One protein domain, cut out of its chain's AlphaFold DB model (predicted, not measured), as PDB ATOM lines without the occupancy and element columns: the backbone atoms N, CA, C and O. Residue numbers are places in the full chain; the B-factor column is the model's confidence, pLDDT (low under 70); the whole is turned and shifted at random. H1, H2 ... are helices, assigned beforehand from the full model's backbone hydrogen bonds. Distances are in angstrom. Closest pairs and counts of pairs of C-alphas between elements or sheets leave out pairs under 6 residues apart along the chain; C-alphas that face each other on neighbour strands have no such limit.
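Overview. This is residues 31 to 158 of the 448 residues of an uncharacterized protein of Helicocarpus griseus UAMH5409 (UniProt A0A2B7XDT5). Two helices, H5 and H6, lie side by side as a hairpin across the longest helix, H4, and these three make the core. The short helices H2 and H3 form a small pair at one end, while H1 lies far out at the other, touching no helix. The printed part has 128 residues with six named helices, H1 to H6 in chain order, and no named strand; the class is all helix, though under half of the residues, 57, are in named elements. It is compact, with a radius of gyration of the C-alphas of 15.1 A, and flat, spanning 52 by 37 by 20 A.

Along the chain. H1, residues 31 to 43, begins at C-alpha 31 (132.097, 277.891, 172.969) and measures 18.5 A. H2 is residues 65 to 68 and H3 residues 75 to 81. H4, residues 84 to 97, measures 19.6 A. H5 is residues 107 to 115, 12.8 A. H6, residues 149 to 158, 14.6 A, ends at C-alpha 158 (163.098, 255.395, 170.205).

Arrangement. H4 touches H5 with residues 91 to 95 alone, at a steep tilt of 55 degrees; the closest C-alphas, of Ala 91 and Ile 111, are 5.6 A apart. H4 touches H6 with residues 84 to 88 alone, about perpendicular at 74 degrees; the C-alphas of Cys 84 and Ala 149 are closest, 5.0 A. The hairpin H5 and H6 touches at Phe 115 and Gly 150, closest C-alphas 4.9 A, at a shallow tilt of 28 degrees, opposite ways. H2 touches H3, closest C-alphas Glu 66 and Ser 78, 5.0 A. H3 and H6 are close but not clearly touching. Every O i to N i+4 pair is within hydrogen-bond range in H1, H3, H4, H5 and H6; H2 is too short for one.

Size, cuts and confidence. The C-alphas of Asp 31 and Leu 71, the farthest apart, are 52.3 A apart. The printed part has no cut. The links H1 to H2 and H5 to H6 are long. Residues 40, 43 to 48, 50 and 142 have pLDDT under 70.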
ATOM      1  N   ASP A  31     133.288 278.584 173.479       71.06
ATOM      2  CA  ASP A  31     132.097 277.891 172.969       71.06
ATOM      3  C   ASP A  31     132.461 276.743 172.017       71.06
ATOM      4  O   ASP A  31     132.009 275.612 172.203       71.06
ATOM      5  N   GLU A  32     133.365 276.998 171.062       70.25
ATOM      6  CA  GLU A  32     133.920 275.963 170.176       70.25
ATOM      7  C   GLU A  32     134.574 274.828 170.979       70.25
ATOM      8  O   GLU A  32     134.474 273.656 170.613       70.25
ATOM      9  N   GLY A  33     135.221 275.154 172.101       73.88
ATOM     10  CA  GLY A  33     135.898 274.166 172.929       73.88
ATOM     11  C   GLY A  33     134.930 273.219 173.627       73.88
ATOM     12  O   GLY A  33     135.130 272.002 173.629       73.88
ATOM     13  N   TRP A  34     133.838 273.756 174.170       77.06
ATOM     14  CA  TRP A  34     132.777 272.946 174.760       77.06
ATOM     15  C   TRP A  34     132.013 272.122 173.722       77.06
ATOM     16  O   TRP A  34     131.605 270.996 174.025       77.06
ATOM     17  N   ASP A  35     131.828 272.640 172.510       78.56
ATOM     18  CA  ASP A  35     131.164 271.904 171.434       78.56
ATOM     19  C   ASP A  35     132.024 270.751 170.911       78.56
ATOM     20  O   ASP A  35     131.522 269.627 170.800       78.56
ATOM     21  N   ASN A  36     133.327 270.970 170.719       72.75
ATOM     22  CA  ASN A  36     134.276 269.910 170.374       72.75
ATOM     23  C   ASN A  36     134.336 268.830 171.465       72.75
ATOM     24  O   ASN A  36     134.289 267.638 171.162       72.75
ATOM     25  N   PHE A  37     134.338 269.229 172.742       75.00
ATOM     26  CA  PHE A  37     134.324 268.300 173.877       75.00
ATOM     27  C   PHE A  37     133.053 267.430 173.905       75.00
ATOM     28  O   PHE A  37     133.117 266.207 174.040       75.00
ATOM     29  N   LYS A  38     131.872 268.037 173.715       76.50
ATOM     30  CA  LYS A  38     130.596 267.301 173.627       76.50
ATOM     31  C   LYS A  38     130.536 266.401 172.392       76.50
ATOM     32  O   LYS A  38     129.888 265.355 172.440       76.50
ATOM     33  N   HIS A  39     131.151 266.809 171.285       72.75
ATOM     34  CA  HIS A  39     131.214 266.017 170.062       72.75
ATOM     35  C   HIS A  39     132.093 264.772 170.247       72.75
ATOM     36  O   HIS A  39     131.635 263.663 169.970       72.75
ATOM     37  N   ALA A  40     133.285 264.929 170.826       67.88
ATOM     38  CA  ALA A  40     134.184 263.825 171.158       67.88
ATOM     39  C   ALA A  40     133.542 262.827 172.140       67.88
ATOM     40  O   ALA A  40     133.615 261.615 171.932       67.88
ATOM     41  N   LEU A  41     132.793 263.316 173.141       71.69
ATOM     42  CA  LEU A  41     132.008 262.458 174.039       71.69
ATOM     43  C   LEU A  41     130.984 261.594 173.283       71.69
ATOM     44  O   LEU A  41     130.731 260.458 173.670       71.69
ATOM     45  N   LYS A  42     130.369 262.118 172.217       72.56
ATOM     46  CA  LYS A  42     129.361 261.383 171.437       72.56
ATOM     47  C   LYS A  42     129.975 260.362 170.485       72.56
ATOM     48  O   LYS A  42     129.379 259.306 170.303       72.56
ATOM     49  N   LEU A  43     131.113 260.683 169.872       66.50
ATOM     50  CA  LEU A  43     131.769 259.809 168.897       66.50
ATOM     51  C   LEU A  43     132.600 258.719 169.566       66.50
ATOM     52  O   LEU A  43     132.436 257.541 169.266       66.50
ATOM     53  N   TYR A  44     133.463 259.111 170.498       62.69
ATOM     54  CA  TYR A  44     134.458 258.215 171.075       62.69
ATOM     55  C   TYR A  44     134.100 257.795 172.492       62.69
ATOM     56  O   TYR A  44     134.751 256.924 173.055       62.69
ATOM     57  N   GLY A  45     133.086 258.403 173.118       65.19
ATOM     58  CA  GLY A  45     132.710 258.147 174.512       65.19
ATOM     59  C   GLY A  45     133.778 258.545 175.535       65.19
ATOM     60  O   GLY A  45     133.619 258.227 176.708       65.19
ATOM     61  N   ASP A  46     134.870 259.159 175.090       67.12
ATOM     62  CA  ASP A  46     135.888 259.807 175.903       67.12
ATOM     63  C   ASP A  46     136.208 261.147 175.221       67.12
ATOM     64  O   ASP A  46     136.698 261.161 174.089       67.12
ATOM     65  N   PRO A  47     135.870 262.278 175.857       64.50
ATOM     66  CA  PRO A  47     136.016 263.594 175.256       64.50
ATOM     67  C   PRO A  47     137.468 264.099 175.240       64.50
ATOM     68  O   PRO A  47     137.728 265.184 174.715       64.50
ATOM     69  N   TYR A  48     138.405 263.334 175.811       69.69
ATOM     70  CA  TYR A  48     139.839 263.597 175.744       69.69
ATOM     71  C   TYR A  48     140.513 262.929 174.536       69.69
ATOM     72  O   TYR A  48     141.651 263.277 174.228       69.69
ATOM     73  N   ILE A  49     139.813 262.042 173.812       71.38
ATOM     74  CA  ILE A  49     140.263 261.516 172.515       71.38
ATOM     75  C   ILE A  49     140.028 262.582 171.446       71.38
ATOM     76  O   ILE A  49     138.916 263.092 171.287       71.38
ATOM     77  N   GLN A  50     141.083 262.919 170.710       69.19
ATOM     78  CA  GLN A  50     141.079 264.022 169.750       69.19
ATOM     79  C   GLN A  50     141.453 263.572 168.353       69.19
ATOM     80  O   GLN A  50     142.237 262.640 168.187       69.19
ATOM     81  N   GLY A  51     140.923 264.286 167.361       73.00
ATOM     82  CA  GLY A  51     141.077 263.951 165.950       73.00
ATOM     83  C   GLY A  51     140.158 262.813 165.513       73.00
ATOM     84  O   GLY A  51     139.430 262.226 166.315       73.00
ATOM     85  N   ASN A  52     140.166 262.538 164.212       78.38
ATOM     86  CA  ASN A  52     139.535 261.344 163.666       78.38
ATOM     87  C   ASN A  52     140.460 260.130 163.837       78.38
ATOM     88  O   ASN A  52     141.663 260.298 164.040       78.38
ATOM     89  N   ARG A  53     139.891 258.926 163.791       85.38
ATOM     90  CA  ARG A  53     140.654 257.682 163.660       85.38
ATOM     91  C   ARG A  53     140.276 257.033 162.336       85.38
ATOM     92  O   ARG A  53     139.096 256.770 162.102       85.38
ATOM     93  N   THR A  54     141.246 256.865 161.455       89.31
ATOM     94  CA  THR A  54     141.096 256.206 160.162       89.31
ATOM     95  C   THR A  54     141.655 254.786 160.226       89.31
ATOM     96  O   THR A  54     142.336 254.410 161.177       89.31
ATOM     97  N   GLY A  55     141.301 253.956 159.245       90.31
ATOM     98  CA  GLY A  55     141.710 252.554 159.236       90.31
ATOM     99  C   GLY A  55     141.114 251.734 160.389       90.31
ATOM    100  O   GLY A  55     140.032 252.025 160.902       90.31
ATOM    101  N   SER A  56     141.824 250.671 160.751       92.12
ATOM    102  CA  SER A  56     141.444 249.673 161.758       92.12
ATOM    103  C   SER A  56     142.425 249.577 162.927       92.12
ATOM    104  O   SER A  56     142.139 248.873 163.890       92.12
ATOM    105  N   TRP A  57     143.543 250.311 162.898       93.25
ATOM    106  CA  TRP A  57     144.641 250.200 163.869       93.25
ATOM    107  C   TRP A  57     144.230 250.319 165.347       93.25
ATOM    108  O   TRP A  57     144.871 249.725 166.210       93.25
ATOM    109  N   THR A  58     143.147 251.044 165.658       90.75
ATOM    110  CA  THR A  58     142.613 251.175 167.032       90.75
ATOM    111  C   THR A  58     141.848 249.946 167.537       90.75
ATOM    112  O   THR A  58     141.603 249.820 168.735       90.75
ATOM    113  N   GLU A  59     141.458 249.036 166.645       90.31
ATOM    114  CA  GLU A  59     140.744 247.795 166.975       90.31
ATOM    115  C   GLU A  59     141.700 246.600 167.109       90.31
ATOM    116  O   GLU A  59     141.319 245.542 167.618       90.31
ATOM    117  N   ILE A  60     142.948 246.766 166.664       91.06
ATOM    118  CA  ILE A  60     143.952 245.708 166.625       91.06
ATOM    119  C   ILE A  60     144.643 245.611 167.984       91.06
ATOM    120  O   ILE A  60     145.075 246.599 168.584       91.06
ATOM    121  N   THR A  61     144.706 244.384 168.490       89.06
ATOM    122  CA  THR A  61     145.249 244.066 169.812       89.06
ATOM    123  C   THR A  61     146.610 243.392 169.715       89.06
ATOM    124  O   THR A  61     146.948 242.785 168.704       89.06
ATOM    125  N   CYS A  62     147.331 243.360 170.832       89.94
ATOM    126  CA  CYS A  62     148.635 242.705 170.953       89.94
ATOM    127  C   CYS A  62     148.646 241.179 170.793       89.94
ATOM    128  O   CYS A  62     149.718 240.594 170.814       89.94
ATOM    129  N   THR A  63     147.483 240.532 170.677       91.00
ATOM    130  CA  THR A  63     147.374 239.067 170.590       91.00
ATOM    131  C   THR A  63     147.316 238.557 169.149       91.00
ATOM    132  O   THR A  63     146.898 237.423 168.915       91.00
ATOM    133  N   ILE A  64     147.618 239.405 168.160       91.12
ATOM    134  CA  ILE A  64     147.703 238.951 166.770       91.12
ATOM    135  C   ILE A  64     149.024 238.196 166.542       91.12
ATOM    136  O   ILE A  64     150.043 238.547 167.151       91.12
ATOM    137  N   PRO A  65     149.044 237.174 165.667       90.31
ATOM    138  CA  PRO A  65     150.246 236.387 165.400       90.31
ATOM    139  C   PRO A  65     151.470 237.217 165.002       90.31
ATOM    140  O   PRO A  65     152.582 236.845 165.369       90.31
ATOM    141  N   GLU A  66     151.263 238.319 164.286       89.31
ATOM    142  CA  GLU A  66     152.290 239.220 163.763       89.31
ATOM    143  C   GLU A  66     153.024 240.014 164.855       89.31
ATOM    144  O   GLU A  66     154.140 240.476 164.618       89.31
ATOM    145  N   VAL A  67     152.430 240.121 166.049       87.25
ATOM    146  CA  VAL A  67     153.053 240.694 167.256       87.25
ATOM    147  C   VAL A  67     153.716 239.597 168.091       87.25
ATOM    148  O   VAL A  67     154.833 239.760 168.577       87.25
ATOM    149  N   GLU A  68     153.048 238.453 168.262       86.88
ATOM    150  CA  GLU A  68     153.525 237.381 169.147       86.88
ATOM    151  C   GLU A  68     154.662 236.537 168.533       86.88
ATOM    152  O   GLU A  68     155.464 235.955 169.266       86.88
ATOM    153  N   ASN A  69     154.755 236.459 167.198       83.56
ATOM    154  CA  ASN A  69     155.655 235.542 166.487       83.56
ATOM    155  C   ASN A  69     156.649 236.272 165.574       83.56
ATOM    156  O   ASN A  69     156.670 236.076 164.359       83.56
ATOM    157  N   ILE A  70     157.553 237.036 166.183       76.75
ATOM    158  CA  ILE A  70     158.632 237.795 165.523       76.75
ATOM    159  C   ILE A  70     159.486 236.997 164.510       76.75
ATOM    160  O   ILE A  70     160.072 237.568 163.596       76.75
ATOM    161  N   LEU A  71     159.574 235.670 164.657       78.56
ATOM    162  CA  LEU A  71     160.353 234.803 163.760       78.56
ATOM    163  C   LEU A  71     159.583 234.358 162.507       78.56
ATOM    164  O   LEU A  71     160.199 233.815 161.593       78.56
ATOM    165  N   MET A  72     158.259 234.529 162.475       83.00
ATOM    166  CA  MET A  72     157.404 234.051 161.382       83.00
ATOM    167  C   MET A  72     157.054 235.135 160.369       83.00
ATOM    168  O   MET A  72     156.758 234.804 159.226       83.00
ATOM    169  N   PHE A  73     157.088 236.397 160.785       85.12
ATOM    170  CA  PHE A  73     156.652 237.529 159.976       85.12
ATOM    171  C   PHE A  73     157.812 238.478 159.734       85.12
ATOM    172  O   PHE A  73     158.696 238.647 160.577       85.12
ATOM    173  N   THR A  74     157.850 239.062 158.547       84.44
ATOM    174  CA  THR A  74     158.773 240.147 158.225       84.44
ATOM    175  C   THR A  74     158.319 241.446 158.905       84.44
ATOM    176  O   THR A  74     157.129 241.619 159.167       84.44
ATOM    177  N   PRO A  75     159.228 242.411 159.138       85.06
ATOM    178  CA  PRO A  75     158.849 243.722 159.671       85.06
ATOM    179  C   PRO A  75     157.753 244.423 158.852       85.06
ATOM    180  O   PRO A  75     156.830 245.003 159.410       85.06
ATOM    181  N   SER A  76     157.800 244.320 157.522       88.00
ATOM    182  CA  SER A  76     156.781 244.908 156.643       88.00
ATOM    183  C   SER A  76     155.405 244.257 156.827       88.00
ATOM    184  O   SER A  76     154.386 244.951 156.841       88.00
ATOM    185  N   GLU A  77     155.353 242.933 157.005       91.19
ATOM    186  CA  GLU A  77     154.103 242.219 157.286       91.19
ATOM    187  C   GLU A  77     153.519 242.629 158.636       91.19
ATOM    188  O   GLU A  77     152.337 242.965 158.694       91.19
ATOM    189  N   SER A  78     154.337 242.680 159.693       90.81
ATOM    190  CA  SER A  78     153.885 243.115 161.018       90.81
ATOM    191  C   SER A  78     153.395 244.566 161.015       90.81
ATOM    192  O   SER A  78     152.321 244.850 161.543       90.81
ATOM    193  N   TRP A  79     154.111 245.472 160.343       92.88
ATOM    194  CA  TRP A  79     153.716 246.877 160.194       92.88
ATOM    195  C   TRP A  79     152.356 247.038 159.499       92.88
ATOM    196  O   TRP A  79     151.485 247.775 159.965       92.88
ATOM    197  N   LYS A  80     152.143 246.308 158.397       95.06
ATOM    198  CA  LYS A  80     150.875 246.323 157.649       95.06
ATOM    199  C   LYS A  80     149.739 245.674 158.429       95.06
ATOM    200  O   LYS A  80     148.627 246.191 158.409       95.06
ATOM    201  N   ALA A  81     150.005 244.562 159.113       93.81
ATOM    202  CA  ALA A  81     149.008 243.853 159.910       93.81
ATOM    203  C   ALA A  81     148.491 244.692 161.081       93.81
ATOM    204  O   ALA A  81     147.347 244.522 161.485       93.81
ATOM    205  N   LEU A  82     149.315 245.603 161.596       94.25
ATOM    206  CA  LEU A  82     148.951 246.555 162.639       94.25
ATOM    207  C   LEU A  82     148.317 247.842 162.105       94.25
ATOM    208  O   LEU A  82     147.848 248.649 162.901       94.25
ATOM    209  N   ASP A  83     148.265 248.023 160.785       96.12
ATOM    210  CA  ASP A  83     147.726 249.218 160.140       96.12
ATOM    211  C   ASP A  83     148.450 250.513 160.580       96.12
ATOM    212  O   ASP A  83     147.852 251.569 160.803       96.12
ATOM    213  N   CYS A  84     149.779 250.414 160.716       96.12
ATOM    214  CA  CYS A  84     150.643 251.493 161.202       96.12
ATOM    215  C   CYS A  84     150.647 252.744 160.306       96.12
ATOM    216  O   CYS A  84     150.893 253.836 160.815       96.12
ATOM    217  N   ASP A  85     150.336 252.615 159.012       97.06
ATOM    218  CA  ASP A  85     150.238 253.752 158.087       97.06
ATOM    219  C   ASP A  85     149.102 254.702 158.496       97.06
ATOM    220  O   ASP A  85     149.336 255.891 158.717       97.06
ATOM    221  N   HIS A  86     147.886 254.177 158.697       96.88
ATOM    222  CA  HIS A  86     146.763 254.985 159.182       96.88
ATOM    223  C   HIS A  86     147.009 255.498 160.606       96.88
ATOM    224  O   HIS A  86     146.640 256.628 160.925       96.88
ATOM    225  N   ALA A  87     147.667 254.702 161.457       95.88
ATOM    226  CA  ALA A  87     148.021 255.127 162.809       95.88
ATOM    227  C   ALA A  87     148.945 256.353 162.807       95.88
ATOM    228  O   ALA A  87     148.726 257.303 163.565       95.88
ATOM    229  N   TRP A  88     149.961 256.350 161.941       96.69
ATOM    230  CA  TRP A  88     150.849 257.489 161.744       96.69
ATOM    231  C   TRP A  88     150.105 258.698 161.182       96.69
ATOM    232  O   TRP A  88     150.189 259.780 161.762       96.69
ATOM    233  N   ASP A  89     149.331 258.523 160.108       97.00
ATOM    234  CA  ASP A  89     148.583 259.611 159.471       97.00
ATOM    235  C   ASP A  89     147.606 260.288 160.441       97.00
ATOM    236  O   ASP A  89     147.518 261.522 160.487       97.00
ATOM    237  N   ASP A  90     146.915 259.507 161.272       95.25
ATOM    238  CA  ASP A  90     146.033 260.030 162.312       95.25
ATOM    239  C   ASP A  90     146.815 260.839 163.358       95.25
ATOM    240  O   ASP A  90     146.410 261.952 163.709       95.25
ATOM    241  N   ALA A  91     147.952 260.323 163.836       95.50
ATOM    242  CA  ALA A  91     148.798 261.011 164.811       95.50
ATOM    243  C   ALA A  91     149.385 262.317 164.251       95.50
ATOM    244  O   ALA A  91     149.371 263.351 164.925       95.50
ATOM    245  N   ILE A  92     149.826 262.313 162.991       96.75
ATOM    246  CA  ILE A  92     150.300 263.514 162.298       96.75
ATOM    247  C   ILE A  92     149.167 264.515 162.079       96.75
ATOM    248  O   ILE A  92     149.376 265.719 162.251       96.75
ATOM    249  N   THR A  93     147.962 264.051 161.748       94.06
ATOM    250  CA  THR A  93     146.788 264.920 161.602       94.06
ATOM    251  C   THR A  93     146.461 265.609 162.925       94.06
ATOM    252  O   THR A  93     146.298 266.828 162.958       94.06
ATOM    253  N   ILE A  94     146.460 264.872 164.040       90.88
ATOM    254  CA  ILE A  94     146.266 265.441 165.384       90.88
ATOM    255  C   ILE A  94     147.349 266.472 165.696       90.88
ATOM    256  O   ILE A  94     147.028 267.582 166.126       90.88
ATOM    257  N   TRP A  95     148.619 266.152 165.439       93.94
ATOM    258  CA  TRP A  95     149.709 267.101 165.630       93.94
ATOM    259  C   TRP A  95     149.483 268.388 164.828       93.94
ATOM    260  O   TRP A  95     149.436 269.476 165.401       93.94
ATOM    261  N   LYS A  96     149.304 268.285 163.507       92.31
ATOM    262  CA  LYS A  96     149.225 269.448 162.609       92.31
ATOM    263  C   LYS A  96     147.962 270.278 162.830       92.31
ATOM    264  O   LYS A  96     148.008 271.512 162.779       92.31
ATOM    265  N   GLU A  97     146.827 269.629 163.056       87.62
ATOM    266  CA  GLU A  97     145.536 270.310 163.128       87.62
ATOM    267  C   GLU A  97     145.177 270.781 164.534       87.62
ATOM    268  O   GLU A  97     144.450 271.775 164.654       87.62
ATOM    269  N   ILE A  98     145.696 270.119 165.571       83.44
ATOM    270  CA  ILE A  98     145.302 270.344 166.961       83.44
ATOM    271  C   ILE A  98     146.503 270.764 167.806       83.44
ATOM    272  O   ILE A  98     146.602 271.934 168.178       83.44
ATOM    273  N   ASP A  99     147.422 269.843 168.095       88.56
ATOM    274  CA  ASP A  99     148.407 270.019 169.169       88.56
ATOM    275  C   ASP A  99     149.453 271.102 168.846       88.56
ATOM    276  O   ASP A  99     149.713 271.963 169.695       88.56
ATOM    277  N   ARG A 100     149.960 271.165 167.603       88.00
ATOM    278  CA  ARG A 100     150.941 272.171 167.140       88.00
ATOM    279  C   ARG A 100     150.447 273.603 167.333       88.00
ATOM    280  O   ARG A 100     151.241 274.494 167.606       88.00
ATOM    281  N   LYS A 101     149.134 273.837 167.219       83.75
ATOM    282  CA  LYS A 101     148.521 275.171 167.374       83.75
ATOM    283  C   LYS A 101     148.416 275.618 168.830       83.75
ATOM    284  O   LYS A 101     148.184 276.797 169.079       83.75
ATOM    285  N   THR A 102     148.509 274.685 169.777       76.56
ATOM    286  CA  THR A 102     148.377 274.992 171.206       76.56
ATOM    287  C   THR A 102     149.697 275.397 171.849       76.56
ATOM    288  O   THR A 102     149.659 276.046 172.890       76.56
ATOM    289  N   GLU A 103     150.836 274.990 171.273       74.38
ATOM    290  CA  GLU A 103     152.194 275.159 171.825       74.38
ATOM    291  C   GLU A 103     152.383 274.585 173.249       74.38
ATOM    292  O   GLU A 103     153.388 274.842 173.907       74.38
ATOM    293  N   LYS A 104     151.431 273.780 173.747       82.00
ATOM    294  CA  LYS A 104     151.459 273.197 175.103       82.00
ATOM    295  C   LYS A 104     152.157 271.843 175.173       82.00
ATOM    296  O   LYS A 104     152.438 271.362 176.267       82.00
ATOM    297  N   ILE A 105     152.381 271.212 174.026       87.19
ATOM    298  CA  ILE A 105     152.983 269.889 173.911       87.19
ATOM    299  C   ILE A 105     153.935 269.872 172.718       87.19
ATOM    300  O   ILE A 105     153.656 270.497 171.694       87.19
ATOM    301  N   ASN A 106     155.075 269.196 172.860       91.12
ATOM    302  CA  ASN A 106     155.994 269.003 171.743       91.12
ATOM    303  C   ASN A 106     155.520 267.855 170.840       91.12
ATOM    304  O   ASN A 106     154.625 267.086 171.194       91.12
ATOM    305  N   PHE A 107     156.135 267.757 169.665       94.81
ATOM    306  CA  PHE A 107     155.737 266.815 168.630       94.81
ATOM    307  C   PHE A 107     155.696 265.367 169.124       94.81
ATOM    308  O   PHE A 107     154.652 264.730 169.050       94.81
ATOM    309  N   ILE A 108     156.786 264.852 169.692       94.94
ATOM    310  CA  ILE A 108     156.838 263.437 170.083       94.94
ATOM    311  C   ILE A 108     155.945 263.134 171.287       94.94
ATOM    312  O   ILE A 108     155.345 262.063 171.341       94.94
ATOM    313  N   ASP A 109     155.768 264.082 172.206       92.88
ATOM    314  CA  ASP A 109     154.775 263.937 173.271       92.88
ATOM    315  C   ASP A 109     153.337 263.923 172.715       92.88
ATOM    316  O   ASP A 109     152.486 263.217 173.253       92.88
ATOM    317  N   SER A 110     153.046 264.641 171.622       93.62
ATOM    318  CA  SER A 110     151.753 264.577 170.915       93.62
ATOM    319  C   SER A 110     151.515 263.211 170.269       93.62
ATOM    320  O   SER A 110     150.437 262.629 170.434       93.62
ATOM    321  N   ILE A 111     152.537 262.653 169.613       94.88
ATOM    322  CA  ILE A 111     152.478 261.310 169.021       94.88
ATOM    323  C   ILE A 111     152.284 260.251 170.111       94.88
ATOM    324  O   ILE A 111     151.322 259.486 170.060       94.88
ATOM    325  N   SER A 112     153.110 260.278 171.161       92.94
ATOM    326  CA  SER A 112     152.975 259.366 172.302       92.94
ATOM    327  C   SER A 112     151.598 259.466 172.964       92.94
ATOM    328  O   SER A 112     150.963 258.460 173.281       92.94
ATOM    329  N   ASN A 113     151.082 260.689 173.124       90.38
ATOM    330  CA  ASN A 113     149.752 260.912 173.674       90.38
ATOM    331  C   ASN A 113     148.641 260.384 172.755       90.38
ATOM    332  O   ASN A 113     147.613 259.955 173.262       90.38
ATOM    333  N   THR A 114     148.816 260.397 171.432       91.56
ATOM    334  CA  THR A 114     147.849 259.796 170.497       91.56
ATOM    335  C   THR A 114     147.763 258.284 170.683       91.56
ATOM    336  O   THR A 114     146.670 257.718 170.648       91.56
ATOM    337  N   PHE A 115     148.907 257.650 170.930       92.31
ATOM    338  CA  PHE A 115     149.019 256.209 171.124       92.31
ATOM    339  C   PHE A 115     148.858 255.759 172.581       92.31
ATOM    340  O   PHE A 115     148.840 254.562 172.859       92.31
ATOM    341  N   HIS A 116     148.670 256.693 173.515       89.44
ATOM    342  CA  HIS A 116     148.581 256.415 174.951       89.44
ATOM    343  C   HIS A 116     149.791 255.651 175.508       89.44
ATOM    344  O   HIS A 116     149.639 254.802 176.381       89.44
ATOM    345  N   THR A 117     150.988 255.980 175.020       89.19
ATOM    346  CA  THR A 117     152.248 255.406 175.503       89.19
ATOM    347  C   THR A 117     152.857 256.249 176.642       89.19
ATOM    348  O   THR A 117     152.148 256.940 177.379       89.19
ATOM    349  N   LEU A 118     154.178 256.186 176.840       88.12
ATOM    350  CA  LEU A 118     154.883 256.884 177.921       88.12
ATOM    351  C   LEU A 118     154.828 258.409 177.761       88.12
ATOM    352  O   LEU A 118     155.020 258.964 176.684       88.12
ATOM    353  N   GLN A 119     154.621 259.116 178.865       86.62
ATOM    354  CA  GLN A 119     154.659 260.581 178.890       86.62
ATOM    355  C   GLN A 119     156.098 261.090 179.000       86.62
ATOM    356  O   GLN A 119     156.974 260.348 179.435       86.62
ATOM    357  N   ASN A 120     156.333 262.370 178.701       88.62
ATOM    358  CA  ASN A 120     157.653 262.999 178.817       88.62
ATOM    359  C   ASN A 120     158.714 262.252 177.990       88.62
ATOM    360  O   ASN A 120     159.733 261.804 178.514       88.62
ATOM    361  N   MET A 121     158.450 262.083 176.696       91.00
ATOM    362  CA  MET A 121     159.333 261.368 175.779       91.00
ATOM    363  C   MET A 121     160.694 262.054 175.682       91.00
ATOM    364  O   MET A 121     161.715 261.404 175.858       91.00
ATOM    365  N   GLY A 122     160.736 263.370 175.463       88.94
ATOM    366  CA  GLY A 122     161.999 264.122 175.484       88.94
ATOM    367  C   GLY A 122     162.969 263.821 174.329       88.94
ATOM    368  O   GLY A 122     164.130 264.215 174.398       88.94
ATOM    369  N   CYS A 123     162.506 263.183 173.245       90.50
ATOM    370  CA  CYS A 123     163.348 262.749 172.118       90.50
ATOM    371  C   CYS A 123     164.108 263.877 171.401       90.50
ATOM    372  O   CYS A 123     165.105 263.626 170.741       90.50
ATOM    373  N   HIS A 124     163.671 265.130 171.525       86.94
ATOM    374  CA  HIS A 124     164.316 266.287 170.894       86.94
ATOM    375  C   HIS A 124     165.663 266.678 171.537       86.94
ATOM    376  O   HIS A 124     166.277 267.652 171.109       86.94
ATOM    377  N   THR A 125     166.109 265.941 172.557       88.75
ATOM    378  CA  THR A 125     167.408 266.109 173.224       88.75
ATOM    379  C   THR A 125     168.054 264.753 173.464       88.75
ATOM    380  O   THR A 125     167.338 263.764 173.628       88.75
ATOM    381  N   LEU A 126     169.384 264.675 173.534       85.69
ATOM    382  CA  LEU A 126     170.061 263.386 173.737       85.69
ATOM    383  C   LEU A 126     170.088 262.920 175.199       85.69
ATOM    384  O   LEU A 126     170.027 261.721 175.452       85.69
ATOM    385  N   PHE A 127     170.189 263.848 176.159       78.94
ATOM    386  CA  PHE A 127     170.473 263.519 177.570       78.94
ATOM    387  C   PHE A 127     169.578 264.233 178.593       78.94
ATOM    388  O   PHE A 127     169.877 264.219 179.790       78.94
ATOM    389  N   SER A 128     168.501 264.891 178.157       76.94
ATOM    390  CA  SER A 128     167.524 265.443 179.102       76.94
ATOM    391  C   SER A 128     166.699 264.310 179.726       76.94
ATOM    392  O   SER A 128     166.459 263.308 179.050       76.94
ATOM    393  N   PRO A 129     166.229 264.437 180.983       78.00
ATOM    394  CA  PRO A 129     165.304 263.472 181.566       78.00
ATOM    395  C   PRO A 129     164.072 263.274 180.674       78.00
ATOM    396  O   PRO A 129     163.262 264.186 180.494       78.00
ATOM    397  N   GLY A 130     163.928 262.070 180.134       83.56
ATOM    398  CA  GLY A 130     162.869 261.686 179.213       83.56
ATOM    399  C   GLY A 130     162.705 260.172 179.182       83.56
ATOM    400  O   GLY A 130     163.395 259.469 179.913       83.56
ATOM    401  N   ASN A 131     161.780 259.697 178.355       88.50
ATOM    402  CA  ASN A 131     161.518 258.275 178.131       88.50
ATOM    403  C   ASN A 131     161.861 257.834 176.695       88.50
ATOM    404  O   ASN A 131     161.424 256.773 176.256       88.50
ATOM    405  N   CYS A 132     162.626 258.636 175.941       89.56
ATOM    406  CA  CYS A 132     163.060 258.294 174.578       89.56
ATOM    407  C   CYS A 132     164.191 257.254 174.511       89.56
ATOM    408  O   CYS A 132     164.729 256.972 173.447       89.56
ATOM    409  N   ASP A 133     164.567 256.693 175.649       83.25
ATOM    410  CA  ASP A 133     165.548 255.630 175.820       83.25
ATOM    411  C   ASP A 133     164.897 254.302 176.245       83.25
ATOM    412  O   ASP A 133     165.557 253.261 176.213       83.25
ATOM    413  N   ALA A 134     163.609 254.321 176.599       80.88
ATOM    414  CA  ALA A 134     162.844 253.158 177.019       80.88
ATOM    415  C   ALA A 134     162.096 252.528 175.835       80.88
ATOM    416  O   ALA A 134     161.365 253.200 175.112       80.88
ATOM    417  N   GLY A 135     162.255 251.216 175.661       81.00
ATOM    418  CA  GLY A 135     161.428 250.454 174.729       81.00
ATOM    419  C   GLY A 135     160.004 250.269 175.259       81.00
ATOM    420  O   GLY A 135     159.787 250.178 176.467       81.00
ATOM    421  N   PHE A 136     159.054 250.154 174.341       84.00
ATOM    422  CA  PHE A 136     157.646 249.896 174.613       84.00
ATOM    423  C   PHE A 136     157.323 248.425 174.389       84.00
ATOM    424  O   PHE A 136     157.704 247.830 173.378       84.00
ATOM    425  N   GLN A 137     156.567 247.841 175.307       87.44
ATOM    426  CA  GLN A 137     155.836 246.612 175.050       87.44
ATOM    427  C   GLN A 137     154.534 246.946 174.324       87.44
ATOM    428  O   GLN A 137     153.966 248.021 174.500       87.44
ATOM    429  N   CYS A 138     153.995 245.994 173.561       88.50
ATOM    430  CA  CYS A 138     152.722 246.212 172.876       88.50
ATOM    431  C   CYS A 138     151.597 246.630 173.842       88.50
ATOM    432  O   CYS A 138     150.784 247.503 173.540       88.50
ATOM    433  N   HIS A 139     151.585 246.046 175.044       87.31
ATOM    434  CA  HIS A 139     150.595 246.354 176.075       87.31
ATOM    435  C   HIS A 139     150.721 247.765 176.672       87.31
ATOM    436  O   HIS A 139     149.782 248.208 177.329       87.31
ATOM    437  N   ASP A 140     151.822 248.475 176.412       81.75
ATOM    438  CA  ASP A 140     152.010 249.865 176.836       81.75
ATOM    439  C   ASP A 140     151.268 250.854 175.920       81.75
ATOM    440  O   ASP A 140     151.054 251.996 176.308       81.75
ATOM    441  N   SER A 141     150.837 250.419 174.729       80.50
ATOM    442  CA  SER A 141     150.014 251.189 173.783       80.50
ATOM    443  C   SER A 141     148.548 250.754 173.867       80.50
ATOM    444  O   SER A 141     147.947 250.304 172.887       80.50
ATOM    445  N   GLN A 142     147.967 250.809 175.070       69.56
ATOM    446  CA  GLN A 142     146.584 250.387 175.304       69.56
ATOM    447  C   GLN A 142     145.740 251.484 175.943       69.56
ATOM    448  O   GLN A 142     146.071 252.068 176.970       69.56
ATOM    449  N   GLY A 143     144.580 251.727 175.343       72.75
ATOM    450  CA  GLY A 143     143.592 252.671 175.832       72.75
ATOM    451  C   GLY A 143     142.506 252.885 174.791       72.75
ATOM    452  O   GLY A 143     142.634 252.478 173.639       72.75
ATOM    453  N   LYS A 144     141.413 253.529 175.186       75.81
ATOM    454  CA  LYS A 144     140.320 253.820 174.258       75.81
ATOM    455  C   LYS A 144     140.819 254.748 173.143       75.81
ATOM    456  O   LYS A 144     141.363 255.799 173.449       75.81
ATOM    457  N   GLY A 145     140.634 254.379 171.875       76.81
ATOM    458  CA  GLY A 145     141.108 255.181 170.734       76.81
ATOM    459  C   GLY A 145     142.611 255.078 170.442       76.81
ATOM    460  O   GLY A 145     143.117 255.890 169.668       76.81
ATOM    461  N   SER A 146     143.287 254.093 171.045       85.38
ATOM    462  CA  SER A 146     144.630 253.631 170.687       85.38
ATOM    463  C   SER A 146     144.592 252.123 170.388       85.38
ATOM    464  O   SER A 146     143.617 251.451 170.725       85.38
ATOM    465  N   GLY A 147     145.640 251.597 169.763       87.62
ATOM    466  CA  GLY A 147     145.814 250.178 169.470       87.62
ATOM    467  C   GLY A 147     147.288 249.808 169.347       87.62
ATOM    468  O   GLY A 147     148.174 250.639 169.567       87.62
ATOM    469  N   SER A 148     147.562 248.552 168.997       91.50
ATOM    470  CA  SER A 148     148.928 248.019 168.979       91.50
ATOM    471  C   SER A 148     149.852 248.710 167.969       91.50
ATOM    472  O   SER A 148     151.051 248.754 168.195       91.50
ATOM    473  N   ALA A 149     149.345 249.358 166.920       93.81
ATOM    474  CA  ALA A 149     150.192 250.129 166.000       93.81
ATOM    475  C   ALA A 149     151.106 251.154 166.696       93.81
ATOM    476  O   ALA A 149     152.236 251.381 166.264       93.81
ATOM    477  N   GLY A 150     150.626 251.747 167.795       92.38
ATOM    478  CA  GLY A 150     151.373 252.748 168.542       92.38
ATOM    479  C   GLY A 150     152.683 252.226 169.129       92.38
ATOM    480  O   GLY A 150     153.655 252.975 169.173       92.38
ATOM    481  N   TYR A 151     152.766 250.943 169.511       90.81
ATOM    482  CA  TYR A 151     154.018 250.400 170.048       90.81
ATOM    483  C   TYR A 151     155.109 250.330 168.973       90.81
ATOM    484  O   TYR A 151     156.256 250.662 169.262       90.81
ATOM    485  N   GLU A 152     154.767 249.947 167.736       91.94
ATOM    486  CA  GLU A 152     155.744 249.837 166.646       91.94
ATOM    487  C   GLU A 152     156.235 251.203 166.179       91.94
ATOM    488  O   GLU A 152     157.437 251.412 165.987       91.94
ATOM    489  N   VAL A 153     155.316 252.162 166.054       94.44
ATOM    490  CA  VAL A 153     155.659 253.541 165.695       94.44
ATOM    491  C   VAL A 153     156.559 254.159 166.770       94.44
ATOM    492  O   VAL A 153     157.604 254.731 166.452       94.44
ATOM    493  N   MET A 154     156.209 254.008 168.051       93.31
ATOM    494  CA  MET A 154     156.975 254.601 169.148       93.31
ATOM    495  C   MET A 154     158.327 253.917 169.375       93.31
ATOM    496  O   MET A 154     159.317 254.613 169.603       93.31
ATOM    497  N   ASN A 155     158.414 252.588 169.248       88.12
ATOM    498  CA  ASN A 155     159.705 251.890 169.277       88.12
ATOM    499  C   ASN A 155     160.603 252.309 168.112       88.12
ATOM    500  O   ASN A 155     161.795 252.513 168.317       88.12
ATOM    501  N   SER A 156     160.043 252.515 166.917       87.19
ATOM    502  CA  SER A 156     160.810 253.014 165.768       87.19
ATOM    503  C   SER A 156     161.427 254.391 166.053       87.19
ATOM    504  O   SER A 156     162.607 254.607 165.782       87.19
ATOM    505  N   ILE A 157     160.668 255.303 166.673       90.00
ATOM    506  CA  ILE A 157     161.161 256.627 167.098       90.00
ATOM    507  C   ILE A 157     162.276 256.501 168.148       90.00
ATOM    508  O   ILE A 157     163.320 257.148 168.019       90.00
ATOM    509  N   VAL A 158     162.086 255.653 169.164       87.62
ATOM    510  CA  VAL A 158     163.098 255.395 170.205       87.62
ATOM    511  C   VAL A 158     164.368 254.793 169.609       87.62
ATOM    512  O   VAL A 158     165.466 255.203 169.974       87.62
TER     513      VAL A 158